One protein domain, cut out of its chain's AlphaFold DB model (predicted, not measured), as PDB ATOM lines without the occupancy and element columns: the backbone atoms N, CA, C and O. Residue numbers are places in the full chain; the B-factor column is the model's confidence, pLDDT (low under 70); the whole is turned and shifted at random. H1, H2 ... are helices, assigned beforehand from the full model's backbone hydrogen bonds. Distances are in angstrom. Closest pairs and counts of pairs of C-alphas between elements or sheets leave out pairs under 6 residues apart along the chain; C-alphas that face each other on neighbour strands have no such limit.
ATOM      1  N   LYS A  31     171.412 139.752  47.264       83.50
ATOM      2  CA  LYS A  31     171.341 138.282  47.183       83.50
ATOM      3  C   LYS A  31     170.008 137.696  47.666       83.50
ATOM      4  O   LYS A  31     169.873 136.483  47.748       83.50
ATOM      5  N   LYS A  32     169.062 138.534  48.098       84.81
ATOM      6  CA  LYS A  32     167.760 138.108  48.643       84.81
ATOM      7  C   LYS A  32     166.568 138.716  47.905       84.81
ATOM      8  O   LYS A  32     165.433 138.505  48.324       84.81
ATOM      9  N   LEU A  33     166.812 139.490  46.848       84.56
ATOM     10  CA  LEU A  33     165.770 140.118  46.048       84.56
ATOM     11  C   LEU A  33     165.827 139.557  44.630       84.56
ATOM     12  O   LEU A  33     166.756 139.858  43.889       84.56
ATOM     13  N   PHE A  34     164.806 138.784  44.266       84.25
ATOM     14  CA  PHE A  34     164.736 138.083  42.988       84.25
ATOM     15  C   PHE A  34     163.442 138.416  42.251       84.25
ATOM     16  O   PHE A  34     162.361 138.463  42.847       84.25
ATOM     17  N   GLY A  35     163.545 138.621  40.943       82.19
ATOM     18  CA  GLY A  35     162.412 138.745  40.040       82.19
ATOM     19  C   GLY A  35     162.153 137.395  39.404       82.19
ATOM     20  O   GLY A  35     162.987 136.899  38.654       82.19
ATOM     21  N   VAL A  36     161.003 136.794  39.698       82.62
ATOM     22  CA  VAL A  36     160.669 135.462  39.182       82.62
ATOM     23  C   VAL A  36     160.408 135.548  37.677       82.62
ATOM     24  O   VAL A  36     159.384 136.084  37.253       82.62
ATOM     25  N   THR A  37     161.334 135.011  36.882       79.19
ATOM     26  CA  THR A  37     161.246 134.890  35.414       79.19
ATOM     27  C   THR A  37     161.129 133.432  34.958       79.19
ATOM     28  O   THR A  37     161.059 133.154  33.765       79.19
ATOM     29  N   THR A  38     161.000 132.483  35.893       82.62
ATOM     30  CA  THR A  38     160.869 131.037  35.629       82.62
ATOM     31  C   THR A  38     159.728 130.690  34.666       82.62
ATOM     32  O   THR A  38     159.801 129.694  33.951       82.62
ATOM     33  N   LEU A  39     158.673 131.512  34.593       81.56
ATOM     34  CA  LEU A  39     157.592 131.305  33.624       81.56
ATOM     35  C   LEU A  39     158.097 131.375  32.175       81.56
ATOM     36  O   LEU A  39     157.598 130.640  31.323       81.56
ATOM     37  N   ASP A  40     159.080 132.229  31.897       76.56
ATOM     38  CA  ASP A  40     159.644 132.379  30.560       76.56
ATOM     39  C   ASP A  40     160.486 131.154  30.181       76.56
ATOM     40  O   ASP A  40     160.345 130.656  29.068       76.56
ATOM     41  N   VAL A  41     161.239 130.581  31.130       79.25
ATOM     42  CA  VAL A  41     161.951 129.297  30.955       79.25
ATOM     43  C   VAL A  41     160.971 128.158  30.674       79.25
ATOM     44  O   VAL A  41     161.130 127.408  29.715       79.25
ATOM     45  N   VAL A  42     159.895 128.042  31.464       82.19
ATOM     46  CA  VAL A  42     158.873 126.998  31.264       82.19
ATOM     47  C   VAL A  42     158.228 127.110  29.878       82.19
ATOM     48  O   VAL A  42     157.990 126.095  29.216       82.19
ATOM     49  N   ARG A  43     157.964 128.335  29.411       77.75
ATOM     50  CA  ARG A  43     157.432 128.586  28.064       77.75
ATOM     51  C   ARG A  43     158.439 128.239  26.973       77.75
ATOM     52  O   ARG A  43     158.053 127.562  26.022       77.75
ATOM     53  N   ALA A  44     159.697 128.649  27.128       75.75
ATOM     54  CA  ALA A  44     160.773 128.357  26.185       75.75
ATOM     55  C   ALA A  44     160.968 126.845  26.019       75.75
ATOM     56  O   ALA A  44     160.876 126.332  24.902       75.75
ATOM     57  N   ASN A  45     161.102 126.114  27.130       80.38
ATOM     58  CA  ASN A  45     161.258 124.659  27.114       80.38
ATOM     59  C   ASN A  45     160.052 123.984  26.453       80.38
ATOM     60  O   ASN A  45     160.212 123.059  25.660       80.38
ATOM     61  N   THR A  46     158.837 124.476  26.727       80.50
ATOM     62  CA  THR A  46     157.621 123.932  26.109       80.50
ATOM     63  C   THR A  46     157.600 124.139  24.601       80.50
ATOM     64  O   THR A  46     157.248 123.218  23.862       80.50
ATOM     65  N   PHE A  47     157.986 125.323  24.138       75.38
ATOM     66  CA  PHE A  47     158.025 125.639  22.717       75.38
ATOM     67  C   PHE A  47     159.083 124.808  21.980       75.38
ATOM     68  O   PHE A  47     158.769 124.161  20.980       75.38
ATOM     69  N   VAL A  48     160.309 124.754  22.507       75.00
ATOM     70  CA  VAL A  48     161.408 123.978  21.914       75.00
ATOM     71  C   VAL A  48     161.075 122.489  21.882       75.00
ATOM     72  O   VAL A  48     161.199 121.862  20.829       75.00
ATOM     73  N   ALA A  49     160.559 121.930  22.981       81.81
ATOM     74  CA  ALA A  49     160.151 120.529  23.031       81.81
ATOM     75  C   ALA A  49     159.068 120.203  21.992       81.81
ATOM     76  O   ALA A  49     159.153 119.183  21.311       81.81
ATOM     77  N   GLN A  50     158.077 121.085  21.812       79.38
ATOM     78  CA  GLN A  50     157.029 120.902  20.803       79.38
ATOM     79  C   GLN A  50     157.573 120.991  19.374       79.38
ATOM     80  O   GLN A  50     157.224 120.156  18.538       79.38
ATOM     81  N   LYS A  51     158.436 121.973  19.090       75.31
ATOM     82  CA  LYS A  51     158.999 122.196  17.751       75.31
ATOM     83  C   LYS A  51     159.937 121.062  17.333       75.31
ATOM     84  O   LYS A  51     159.816 120.544  16.225       75.31
ATOM     85  N   LYS A  52     160.835 120.647  18.230       75.38
ATOM     86  CA  LYS A  52     161.830 119.589  17.991       75.38
ATOM     87  C   LYS A  52     161.304 118.178  18.290       75.38
ATOM     88  O   LYS A  52     162.019 117.210  18.062       75.38
ATOM     89  N   LYS A  53     160.055 118.050  18.764       81.06
ATOM     90  CA  LYS A  53     159.428 116.782  19.191       81.06
ATOM     91  C   LYS A  53     160.259 116.032  20.242       81.06
ATOM     92  O   LYS A  53     160.354 114.807  20.215       81.06
ATOM     93  N   LEU A  54     160.856 116.782  21.161       81.88
ATOM     94  CA  LEU A  54     161.631 116.256  22.282       81.88
ATOM     95  C   LEU A  54     160.734 116.079  23.507       81.88
ATOM     96  O   LEU A  54     159.651 116.664  23.603       81.88
ATOM     97  N   ARG A  55     161.186 115.283  24.478       81.19
ATOM     98  CA  ARG A  55     160.517 115.228  25.781       81.19
ATOM     99  C   ARG A  55     160.906 116.471  26.578       81.19
ATOM    100  O   ARG A  55     162.067 116.852  26.586       81.19
ATOM    101  N   LEU A  56     159.955 117.059  27.303       81.81
ATOM    102  CA  LEU A  56     160.191 118.269  28.110       81.81
ATOM    103  C   LEU A  56     161.314 118.113  29.143       81.81
ATOM    104  O   LEU A  56     161.978 119.088  29.459       81.81
ATOM    105  N   ILE A  57     161.510 116.901  29.669       82.94
ATOM    106  CA  ILE A  57     162.563 116.602  30.648       82.94
ATOM    107  C   ILE A  57     163.970 116.644  30.044       82.94
ATOM    108  O   ILE A  57     164.934 116.846  30.769       82.94
ATOM    109  N   ASP A  58     164.071 116.483  28.725       80.56
ATOM    110  CA  ASP A  58     165.336 116.523  27.998       80.56
ATOM    111  C   ASP A  58     165.622 117.935  27.455       80.56
ATOM    112  O   ASP A  58     166.580 118.096  26.713       80.56
ATOM    113  N   VAL A  59     164.786 118.941  27.769       78.38
ATOM    114  CA  VAL A  59     164.899 120.314  27.253       78.38
ATOM    115  C   VAL A  59     165.144 121.307  28.382       78.38
ATOM    116  O   VAL A  59     164.283 121.508  29.242       78.38
ATOM    117  N   ASP A  60     166.286 121.989  28.317       79.69
ATOM    118  CA  ASP A  60     166.629 123.095  29.205       79.69
ATOM    119  C   ASP A  60     167.164 124.294  28.417       79.69
ATOM    120  O   ASP A  60     168.287 124.280  27.915       79.69
ATOM    121  N   VAL A  61     166.330 125.328  28.301       76.25
ATOM    122  CA  VAL A  61     166.642 126.573  27.604       76.25
ATOM    123  C   VAL A  61     166.768 127.684  28.648       76.25
ATOM    124  O   VAL A  61     165.745 128.151  29.163       76.25
ATOM    125  N   PRO A  62     167.993 128.130  28.983       74.06
ATOM    126  CA  PRO A  62     168.165 129.263  29.877       74.06
ATOM    127  C   PRO A  62     167.582 130.527  29.235       74.06
ATOM    128  O   PRO A  62     167.747 130.785  28.043       74.06
ATOM    129  N   VAL A  63     166.879 131.331  30.035       72.25
ATOM    130  CA  VAL A  63     166.322 132.617  29.597       72.25
ATOM    131  C   VAL A  63     166.971 133.711  30.425       72.25
ATOM    132  O   VAL A  63     166.802 133.761  31.643       72.25
ATOM    133  N   VAL A  64     167.713 134.587  29.753       69.12
ATOM    134  CA  VAL A  64     168.436 135.697  30.377       69.12
ATOM    135  C   VAL A  64     167.831 137.036  29.977       69.12
ATOM    136  O   VAL A  64     167.175 137.172  28.945       69.12
ATOM    137  N   GLY A  65     168.050 138.050  30.810       65.69
ATOM    138  CA  GLY A  65     167.474 139.379  30.627       65.69
ATOM    139  C   GLY A  65     166.217 139.595  31.470       65.69
ATOM    140  O   GLY A  65     166.061 139.017  32.544       65.69
ATOM    141  N   GLY A  66     165.346 140.499  31.023       55.69
ATOM    142  CA  GLY A  66     164.166 140.918  31.782       55.69
ATOM    143  C   GLY A  66     162.842 140.463  31.172       55.69
ATOM    144  O   GLY A  66     162.778 140.047  30.021       55.69
ATOM    145  N   HIS A  67     161.760 140.613  31.936       61.12
ATOM    146  CA  HIS A  67     160.398 140.307  31.499       61.12
ATOM    147  C   HIS A  67     159.727 141.582  30.966       61.12
ATOM    148  O   HIS A  67     159.080 142.318  31.722       61.12
ATOM    149  N   LEU A  68     159.908 141.882  29.676       53.50
ATOM    150  CA  LEU A  68     159.248 143.004  28.996       53.50
ATOM    151  C   LEU A  68     158.326 142.508  27.888       53.50
ATOM    152  O   LEU A  68     158.673 141.647  27.095       53.50
ATOM    153  N   TRP A  69     157.147 143.121  27.816       40.97
ATOM    154  CA  TRP A  69     156.083 142.828  26.850       40.97
ATOM    155  C   TRP A  69     156.454 143.139  25.382       40.97
ATOM    156  O   TRP A  69     155.703 142.818  24.471       40.97
ATOM    157  N   ASN A  70     157.575 143.811  25.135       39.97
ATOM    158  CA  ASN A  70     157.864 144.428  23.839       39.97
ATOM    159  C   ASN A  70     159.361 144.632  23.569       39.97
ATOM    160  O   ASN A  70     159.730 145.170  22.531       39.97
ATOM    161  N   TYR A  71     160.220 144.184  24.480       34.38
ATOM    162  CA  TYR A  71     161.653 144.111  24.251       34.38
ATOM    163  C   TYR A  71     162.033 142.672  24.486       34.38
ATOM    164  O   TYR A  71     161.987 142.235  25.630       34.38
ATOM    165  N   TYR A  72     162.318 141.981  23.381       44.94
ATOM    166  CA  TYR A  72     163.207 140.834  23.295       44.94
ATOM    167  C   TYR A  72     163.479 140.213  24.666       44.94
ATOM    168  O   TYR A  72     164.405 140.631  25.363       44.94
ATOM    169  N   SER A  73     162.660 139.241  25.074       46.00
ATOM    170  CA  SER A  73     163.162 138.219  25.987       46.00
ATOM    171  C   SER A  73     164.410 137.689  25.294       46.00
ATOM    172  O   SER A  73     164.293 137.022  24.268       46.00
ATOM    173  N   THR A  74     165.593 138.134  25.713       44.47
ATOM    174  CA  THR A  74     166.837 137.784  25.035       44.47
ATOM    175  C   THR A  74     167.076 136.313  25.325       44.47
ATOM    176  O   THR A  74     167.678 135.944  26.329       44.47
ATOM    177  N   PHE A  75     166.542 135.452  24.464       47.94
ATOM    178  CA  PHE A  75     166.838 134.033  24.467       47.94
ATOM    179  C   PHE A  75     168.307 133.881  24.090       47.94
ATOM    180  O   PHE A  75     168.656 133.764  22.918       47.94
ATOM    181  N   VAL A  76     169.196 133.919  25.080       46.19
ATOM    182  CA  VAL A  76     170.515 133.319  24.914       46.19
ATOM    183  C   VAL A  76     170.298 131.831  25.097       46.19
ATOM    184  O   VAL A  76     170.277 131.318  26.210       46.19
ATOM    185  N   VAL A  77     170.055 131.160  23.977       51.22
ATOM    186  CA  VAL A  77     169.945 129.709  23.927       51.22
ATOM    187  C   VAL A  77     171.360 129.140  24.013       51.22
ATOM    188  O   VAL A  77     171.973 128.802  23.005       51.22
ATOM    189  N   GLU A  78     171.913 129.083  25.222       48.00
ATOM    190  CA  GLU A  78     172.991 128.139  25.499       48.00
ATOM    191  C   GLU A  78     172.325 126.784  25.714       48.00
ATOM    192  O   GLU A  78     171.894 126.431  26.813       48.00
ATOM    193  N   ASP A  79     172.110 126.079  24.608       52.53
ATOM    194  CA  ASP A  79     171.438 124.798  24.636       52.53
ATOM    195  C   ASP A  79     172.347 123.726  25.236       52.53
ATOM    196  O   ASP A  79     173.261 123.215  24.584       52.53
ATOM    197  N   LYS A  80     172.057 123.331  26.475       53.84
ATOM    198  CA  LYS A  80     172.730 122.192  27.112       53.84
ATOM    199  C   LYS A  80     172.356 120.850  26.474       53.84
ATOM    200  O   LYS A  80     172.980 119.839  26.788       53.84
ATOM    201  N   THR A  81     171.359 120.823  25.587       52.78
ATOM    202  CA  THR A  81     170.851 119.610  24.930       52.78
ATOM    203  C   THR A  81     171.535 119.310  23.594       52.78
ATOM    204  O   THR A  81     171.317 118.246  23.017       52.78
ATOM    205  N   GLY A  82     172.421 120.199  23.119       54.62
ATOM    206  CA  GLY A  82     173.207 119.991  21.898       54.62
ATOM    207  C   GLY A  82     172.391 120.052  20.601       54.62
ATOM    208  O   GLY A  82     172.869 119.626  19.548       54.62
ATOM    209  N   THR A  83     171.162 120.568  20.644       57.09
ATOM    210  CA  THR A  83     170.359 120.842  19.458       57.09
ATOM    211  C   THR A  83     170.780 122.154  18.808       57.09
ATOM    212  O   THR A  83     170.635 123.247  19.345       57.09
ATOM    213  N   ASN A  84     171.292 122.052  17.583       58.72
ATOM    214  CA  ASN A  84     171.548 123.232  16.769       58.72
ATOM    215  C   ASN A  84     170.211 123.878  16.374       58.72
ATOM    216  O   ASN A  84     169.369 123.257  15.712       58.72
ATOM    217  N   PHE A  85     170.031 125.133  16.773       61.72
ATOM    218  CA  PHE A  85     168.954 125.983  16.287       61.72
ATOM    219  C   PHE A  85     169.383 126.614  14.965       61.72
ATOM    220  O   PHE A  85     170.472 127.173  14.843       61.72
ATOM    221  N   THR A  86     168.528 126.517  13.954       59.22
ATOM    222  CA  THR A  86     168.721 127.249  12.698       59.22
ATOM    223  C   THR A  86     168.371 128.726  12.896       59.22
ATOM    224  O   THR A  86     167.544 129.060  13.743       59.22
ATOM    225  N   GLY A  87     168.958 129.632  12.105       54.28
ATOM    226  CA  GLY A  87     168.670 131.074  12.211       54.28
ATOM    227  C   GLY A  87     167.178 131.411  12.080       54.28
ATOM    228  O   GLY A  87     166.686 132.296  12.769       54.28
ATOM    229  N   GLN A  88     166.445 130.630  11.285       56.91
ATOM    230  CA  GLN A  88     164.994 130.741  11.137       56.91
ATOM    231  C   GLN A  88     164.230 130.284  12.393       56.91
ATOM    232  O   GLN A  88     163.227 130.883  12.755       56.91
ATOM    233  N   GLU A  89     164.701 129.248  13.096       61.19
ATOM    234  CA  GLU A  89     164.102 128.817  14.368       61.19
ATOM    235  C   GLU A  89     164.354 129.833  15.486       61.19
ATOM    236  O   GLU A  89     163.492 130.020  16.339       61.19
ATOM    237  N   ILE A  90     165.505 130.511  15.464       59.34
ATOM    238  CA  ILE A  90     165.820 131.620  16.375       59.34
ATOM    239  C   ILE A  90     164.926 132.833  16.073       59.34
ATOM    240  O   ILE A  90     164.456 133.494  16.994       59.34
ATOM    241  N   GLU A  91     164.648 133.104  14.798       58.66
ATOM    242  CA  GLU A  91     163.746 134.180  14.378       58.66
ATOM    243  C   GLU A  91     162.277 133.877  14.728       58.66
ATOM    244  O   GLU A  91     161.574 134.748  15.237       58.66
ATOM    245  N   GLU A  92     161.828 132.627  14.574       58.16
ATOM    246  CA  GLU A  92     160.505 132.174  15.033       58.16
ATOM    247  C   GLU A  92     160.381 132.147  16.567       58.16
ATOM    248  O   GLU A  92     159.303 132.401  17.098       58.16
ATOM    249  N   LEU A  93     161.474 131.877  17.292       54.44
ATOM    250  CA  LEU A  93     161.574 132.104  18.743       54.44
ATOM    251  C   LEU A  93     161.534 133.603  19.099       54.44
ATOM    252  O   LEU A  93     161.218 133.955  20.237       54.44
ATOM    253  N   GLY A  94     161.870 134.472  18.140       50.09
ATOM    254  CA  GLY A  94     161.820 135.928  18.247       50.09
ATOM    255  C   GLY A  94     160.416 136.521  18.088       50.09
ATOM    256  O   GLY A  94     160.183 137.637  18.559       50.09
ATOM    257  N   GLU A  95     159.455 135.794  17.496       53.22
ATOM    258  CA  GLU A  95     158.035 136.130  17.645       53.22
ATOM    259  C   GLU A  95     157.659 135.987  19.122       53.22
ATOM    260  O   GLU A  95     157.847 134.912  19.681       53.22
ATOM    261  N   ASP A  96     157.108 137.046  19.739       58.09
ATOM    262  CA  ASP A  96     156.806 137.097  21.178       58.09
ATOM    263  C   ASP A  96     156.196 135.766  21.661       58.09
ATOM    264  O   ASP A  96     155.021 135.473  21.382       58.09
ATOM    265  N   PRO A  97     156.964 134.940  22.401       57.34
ATOM    266  CA  PRO A  97     156.499 133.622  22.811       57.34
ATOM    267  C   PRO A  97     155.256 133.697  23.688       57.34
ATOM    268  O   PRO A  97     154.494 132.733  23.764       57.34
ATOM    269  N   LYS A  98     154.978 134.856  24.300       56.28
ATOM    270  CA  LYS A  98     153.722 135.126  24.996       56.28
ATOM    271  C   LYS A  98     152.549 135.268  24.030       56.28
ATOM    272  O   LYS A  98     151.492 134.721  24.320       56.28
ATOM    273  N   LEU A  99     152.710 135.926  22.879       61.94
ATOM    274  CA  LEU A  99     151.676 135.985  21.835       61.94
ATOM    275  C   LEU A  99     151.435 134.618  21.202       61.94
ATOM    276  O   LEU A  99     150.286 134.270  20.927       61.94
ATOM    277  N   ILE A 100     152.484 133.826  20.976       62.81
ATOM    278  CA  ILE A 100     152.339 132.445  20.490       62.81
ATOM    279  C   ILE A 100     151.609 131.596  21.536       62.81
ATOM    280  O   ILE A 100     150.639 130.906  21.211       62.81
ATOM    281  N   TRP A 101     152.017 131.693  22.802       63.28
ATOM    282  CA  TRP A 101     151.384 130.992  23.915       63.28
ATOM    283  C   TRP A 101     149.917 131.389  24.090       63.28
ATOM    284  O   TRP A 101     149.049 130.521  24.175       63.28
ATOM    285  N   ASP A 102     149.612 132.686  24.076       64.69
ATOM    286  CA  ASP A 102     148.251 133.204  24.200       64.69
ATOM    287  C   ASP A 102     147.391 132.805  22.996       64.69
ATOM    288  O   ASP A 102     146.233 132.424  23.181       64.69
ATOM    289  N   ARG A 103     147.934 132.827  21.767       65.12
ATOM    290  CA  ARG A 103     147.243 132.323  20.565       65.12
ATOM    291  C   ARG A 103     146.953 130.825  20.678       65.12
ATOM    292  O   ARG A 103     145.822 130.417  20.420       65.12
ATOM    293  N   SER A 104     147.923 130.028  21.127       66.88
ATOM    294  CA  SER A 104     147.781 128.580  21.352       66.88
ATOM    295  C   SER A 104     146.764 128.250  22.453       66.88
ATOM    296  O   SER A 104     145.976 127.313  22.331       66.88
ATOM    297  N   CYS A 105     146.715 129.045  23.523       64.19
ATOM    298  CA  CYS A 105     145.721 128.885  24.584       64.19
ATOM    299  C   CYS A 105     144.314 129.268  24.104       64.19
ATOM    300  O   CYS A 105     143.349 128.549  24.375       64.19
ATOM    301  N   ARG A 106     144.192 130.375  23.356       64.94
ATOM    302  CA  ARG A 106     142.918 130.830  22.775       64.94
ATOM    303  C   ARG A 106     142.360 129.828  21.771       64.94
ATOM    304  O   ARG A 106     141.165 129.555  21.830       64.94
ATOM    305  N   SER A 107     143.197 129.251  20.905       65.12
ATOM    306  CA  SER A 107     142.755 128.243  19.931       65.12
ATOM    307  C   SER A 107     142.247 126.960  20.598       65.12
ATOM    308  O   SER A 107     141.366 126.299  20.058       65.12
ATOM    309  N   LYS A 108     142.736 126.649  21.804       65.25
ATOM    310  CA  LYS A 108     142.286 125.516  22.628       65.25
ATOM    311  C   LYS A 108     141.139 125.862  23.591       65.25
ATOM    312  O   LYS A 108     140.744 125.017  24.386       65.25
ATOM    313  N   GLY A 109     140.619 127.093  23.563       57.81
ATOM    314  CA  GLY A 109     139.538 127.545  24.450       57.81
ATOM    315  C   GLY A 109     139.938 127.719  25.922       57.81
ATOM    316  O   GLY A 109     139.074 127.895  26.781       57.81
ATOM    317  N   VAL A 110     141.233 127.699  26.248       55.91
ATOM    318  CA  VAL A 110     141.711 127.734  27.635       55.91
ATOM    319  C   VAL A 110     142.085 129.162  28.036       55.91
ATOM    320  O   VAL A 110     143.184 129.644  27.773       55.91
ATOM    321  N   ARG A 111     141.164 129.858  28.713       50.81
ATOM    322  CA  ARG A 111     141.332 131.268  29.130       50.81
ATOM    323  C   ARG A 111     142.136 131.463  30.431       50.81
ATOM    324  O   ARG A 111     142.456 132.595  30.767       50.81
ATOM    325  N   VAL A 112     142.451 130.384  31.162       52.94
ATOM    326  CA  VAL A 112     142.962 130.412  32.561       52.94
ATOM    327  C   VAL A 112     144.418 129.917  32.688       52.94
ATOM    328  O   VAL A 112     144.983 129.854  33.778       52.94
ATOM    329  N   LEU A 113     145.074 129.583  31.574       57.53
ATOM    330  CA  LEU A 113     146.370 128.892  31.592       57.53
ATOM    331  C   LEU A 113     147.504 129.726  32.206       57.53
ATOM    332  O   LEU A 113     148.339 129.155  32.898       57.53
ATOM    333  N   ALA A 114     147.493 131.057  32.045       60.19
ATOM    334  CA  ALA A 114     148.522 131.934  32.614       60.19
ATOM    335  C   ALA A 114     148.574 131.885  34.153       60.19
ATOM    336  O   ALA A 114     149.653 131.980  34.730       60.19
ATOM    337  N   THR A 115     147.431 131.699  34.821       70.62
ATOM    338  CA  THR A 115     147.359 131.636  36.289       70.62
ATOM    339  C   THR A 115     147.956 130.334  36.822       70.62
ATOM    340  O   THR A 115     148.767 130.369  37.743       70.62
ATOM    341  N   LEU A 116     147.618 129.195  36.211       78.25
ATOM    342  CA  LEU A 116     148.156 127.886  36.602       78.25
ATOM    343  C   LEU A 116     149.633 127.739  36.220       78.25
ATOM    344  O   LEU A 116     150.427 127.251  37.019       78.25
ATOM    345  N   SER A 117     150.022 128.207  35.030       80.75
ATOM    346  CA  SER A 117     151.419 128.175  34.591       80.75
ATOM    347  C   SER A 117     152.302 129.077  35.451       80.75
ATOM    348  O   SER A 117     153.426 128.702  35.769       80.75
ATOM    349  N   MET A 118     151.796 130.248  35.862       81.88
ATOM    350  CA  MET A 118     152.522 131.130  36.776       81.88
ATOM    351  C   MET A 118     152.607 130.532  38.182       81.88
ATOM    352  O   MET A 118     153.661 130.618  38.803       81.88
ATOM    353  N   ALA A 119     151.541 129.889  38.673       85.31
ATOM    354  CA  ALA A 119     151.572 129.185  39.953       85.31
ATOM    355  C   ALA A 119     152.610 128.051  39.950       85.31
ATOM    356  O   ALA A 119     153.399 127.950  40.884       85.31
ATOM    357  N   TYR A 120     152.668 127.258  38.875       87.69
ATOM    358  CA  TYR A 120     153.692 126.229  38.689       87.69
ATOM    359  C   TYR A 120     155.107 126.822  38.651       87.69
ATOM    360  O   TYR A 120     155.987 126.361  39.373       87.69
ATOM    361  N   ALA A 121     155.322 127.875  37.857       86.44
ATOM    362  CA  ALA A 121     156.622 128.533  37.755       86.44
ATOM    363  C   ALA A 121     157.081 129.127  39.098       86.44
ATOM    364  O   ALA A 121     158.242 128.983  39.473       86.44
ATOM    365  N   ALA A 122     156.168 129.751  39.848       86.88
ATOM    366  CA  ALA A 122     156.453 130.271  41.181       86.88
ATOM    367  C   ALA A 122     156.765 129.147  42.181       86.88
ATOM    368  O   ALA A 122     157.714 129.270  42.950       86.88
ATOM    369  N   ALA A 123     156.004 128.048  42.157       90.69
ATOM    370  CA  ALA A 123     156.253 126.892  43.016       90.69
ATOM    371  C   ALA A 123     157.632 126.274  42.744       90.69
ATOM    372  O   ALA A 123     158.391 126.067  43.688       90.69
ATOM    373  N   ARG A 124     157.991 126.083  41.466       89.38
ATOM    374  CA  ARG A 124     159.316 125.602  41.045       89.38
ATOM    375  C   ARG A 124     160.435 126.521  41.540       89.38
ATOM    376  O   ARG A 124     161.410 126.048  42.110       89.38
ATOM    377  N   PHE A 125     160.275 127.835  41.383       88.69
ATOM    378  CA  PHE A 125     161.263 128.804  41.858       88.69
ATOM    379  C   PHE A 125     161.472 128.733  43.380       88.69
ATOM    380  O   PHE A 125     162.605 128.757  43.869       88.69
ATOM    381  N   VAL A 126     160.379 128.625  44.143       90.81
ATOM    382  CA  VAL A 126     160.428 128.501  45.607       90.81
ATOM    383  C   VAL A 126     161.062 127.177  46.023       90.81
ATOM    384  O   VAL A 126     161.877 127.166  46.942       90.81
ATOM    385  N   GLU A 127     160.736 126.077  45.349       90.75
ATOM    386  CA  GLU A 127     161.345 124.770  45.598       90.75
ATOM    387  C   GLU A 127     162.862 124.815  45.393       90.75
ATOM    388  O   GLU A 127     163.611 124.443  46.298       90.75
ATOM    389  N   SER A 128     163.327 125.351  44.262       88.12
ATOM    390  CA  SER A 128     164.756 125.537  43.991       88.12
ATOM    391  C   SER A 128     165.420 126.419  45.053       88.12
ATOM    392  O   SER A 128     166.448 126.046  45.614       88.12
ATOM    393  N   SER A 129     164.780 127.522  45.447       86.56
ATOM    394  CA  SER A 129     165.282 128.394  46.522       86.56
ATOM    395  C   SER A 129     165.398 127.671  47.873       86.56
ATOM    396  O   SER A 129     166.333 127.906  48.641       86.56
ATOM    397  N   LEU A 130     164.453 126.782  48.192       88.69
ATOM    398  CA  LEU A 130     164.491 125.976  49.415       88.69
ATOM    399  C   LEU A 130     165.601 124.927  49.366       88.69
ATOM    400  O   LEU A 130     166.285 124.743  50.370       88.69
ATOM    401  N   ARG A 131     165.800 124.278  48.215       86.81
ATOM    402  CA  ARG A 131     166.879 123.305  48.007       86.81
ATOM    403  C   ARG A 131     168.255 123.960  48.114       86.81
ATOM    404  O   ARG A 131     169.105 123.431  48.824       86.81
ATOM    405  N   ALA A 132     168.432 125.142  47.524       84.38
ATOM    406  CA  ALA A 132     169.650 125.939  47.664       84.38
ATOM    407  C   ALA A 132     169.927 126.302  49.135       84.38
ATOM    408  O   ALA A 132     171.042 126.157  49.632       84.38
ATOM    409  N   ARG A 133     168.884 126.679  49.892       84.00
ATOM    410  CA  ARG A 133     168.998 126.936  51.340       84.00
ATOM    411  C   ARG A 133     169.366 125.689  52.155       84.00
ATOM    412  O   ARG A 133     169.909 125.829  53.245       84.00
ATOM    413  N   MET A 134     169.034 124.497  51.666       87.50
ATOM    414  CA  MET A 134     169.403 123.215  52.277       87.50
ATOM    415  C   MET A 134     170.806 122.739  51.868       87.50
ATOM    416  O   MET A 134     171.153 121.605  52.174       87.50
ATOM    417  N   GLU A 135     171.595 123.578  51.185       82.31
ATOM    418  CA  GLU A 135     172.952 123.258  50.716       82.31
ATOM    419  C   GLU A 135     172.998 122.074  49.732       82.31
ATOM    420  O   GLU A 135     174.028 121.426  49.557       82.31
ATOM    421  N   ILE A 136     171.879 121.797  49.048       83.94
ATOM    422  CA  ILE A 136     171.853 120.840  47.940       83.94
ATOM    423  C   ILE A 136     172.588 121.474  46.756       83.94
ATOM    424  O   ILE A 136     172.210 122.548  46.290       83.94
ATOM    425  N   THR A 137     173.628 120.801  46.267       78.56
ATOM    426  CA  THR A 137     174.400 121.229  45.095       78.56
ATOM    427  C   THR A 137     173.612 121.015  43.796       78.56
ATOM    428  O   THR A 137     172.622 120.283  43.770       78.56
ATOM    429  N   ASP A 138     174.046 121.657  42.709       79.12
ATOM    430  CA  ASP A 138     173.452 121.549  41.361       79.12
ATOM    431  C   ASP A 138     172.023 122.100  41.207       79.12
ATOM    432  O   ASP A 138     171.279 121.706  40.305       79.12
ATOM    433  N   VAL A 139     171.627 123.047  42.056       81.25
ATOM    434  CA  VAL A 139     170.401 123.827  41.854       81.25
ATOM    435  C   VAL A 139     170.740 125.089  41.058       81.25
ATOM    436  O   VAL A 139     171.702 125.785  41.364       81.25
ATOM    437  N   TYR A 140     169.970 125.374  40.009       82.44
ATOM    438  CA  TYR A 140     170.024 126.653  39.303       82.44
ATOM    439  C   TYR A 140     168.628 127.037  38.822       82.44
ATOM    440  O   TYR A 140     167.827 126.188  38.430       82.44
ATOM    441  N   GLU A 141     168.338 128.332  38.840       83.38
ATOM    442  CA  GLU A 141     167.112 128.906  38.296       83.38
ATOM    443  C   GLU A 141     167.427 130.252  37.657       83.38
ATOM    444  O   GLU A 141     168.281 130.996  38.135       83.38
ATOM    445  N   CYS A 142     166.718 130.582  36.578       79.94
ATOM    446  CA  CYS A 142     166.825 131.906  35.977       79.94
ATOM    447  C   CYS A 142     165.987 132.898  36.792       79.94
ATOM    448  O   CYS A 142     164.814 132.650  37.086       79.94
ATOM    449  N   SER A 143     166.585 134.034  37.141       76.62
ATOM    450  CA  SER A 143     165.901 135.120  37.837       76.62
ATOM    451  C   SER A 143     166.388 136.477  37.352       76.62
ATOM    452  O   SER A 143     167.513 136.611  36.876       76.62
ATOM    453  N   PHE A 144     165.527 137.486  37.463       73.06
ATOM    454  CA  PHE A 144     165.899 138.874  37.226       73.06
ATOM    455  C   PHE A 144     166.452 139.478  38.517       73.06
ATOM    456  O   PHE A 144     165.712 139.652  39.491       73.06
ATOM    457  N   ASP A 145     167.740 139.800  38.530       68.88
ATOM    458  CA  ASP A 145     168.449 140.342  39.683       68.88
ATOM    459  C   ASP A 145     169.167 141.659  39.348       68.88
ATOM    460  O   ASP A 145     169.212 142.117  38.205       68.88
TER     461      ASP A 145
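What this domain is: This is residues 31 to 145 of the 156 residues of an uncharacterized protein of Coptis chinensis (UniProt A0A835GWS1). One long helix, H4, meets the first residues of H1 at its middle, so that the two make a rough T; H3 starts beside H1 and heads away from it, and H2 is near H1 without touching a helix. Long loops fill in the rest: residues 53 to 86 join H1 to H2, and the tail after H4 folds back to pair briefly with the stretch before H1. The printed part has 115 residues with four named helices, in the order H1, H2, H3, H4, and no named strand; the class is all helix, though under half of the residues, 55, are in named elements. It is compact, with a radius of gyration of the C-alphas of 14.6 A, and spans 40 by 34 by 28 A.

Where its parts are: Find C-alpha 113 at (146.370, 128.892, 31.592); from there H4, residues 113 to 133, runs 30.1 A to C-alpha 133 at (168.998, 126.936, 51.340). H1, residues 38 to 52, starts at C-alpha 38 at (160.869, 131.037, 35.629) and is 21.0 A long. H3 holds residues 97 to 107, 15.0 A, and H2 residues 87 to 94.

How they stand to each other: Look first at Leu 39 and Ala 121, the closest C-alphas of H1 and H4, 5.1 A apart. The two touch through residues 38 to 42 and 117 to 125 alone, opposite ways at a steep tilt of 68 degrees, only just short of about perpendicular. H1 and H3 only just touch, with 3 pairs of C-alphas within 8 A, the closest Arg 43 and Pro 97 at 7.3 A. H2 and H3 meet only through their link; H2 and H4 are apart. In each of the four helices every O i to N i+4 pair is within hydrogen-bond range.

The domain as a whole: The farthest C-alphas, of Ser 107 and Glu 135, are 43.4 A apart, and the printed part has no cut. H1 to H2 is a long link of 34 residues. Residues 64 to 114 and residue 145 have pLDDT under 70.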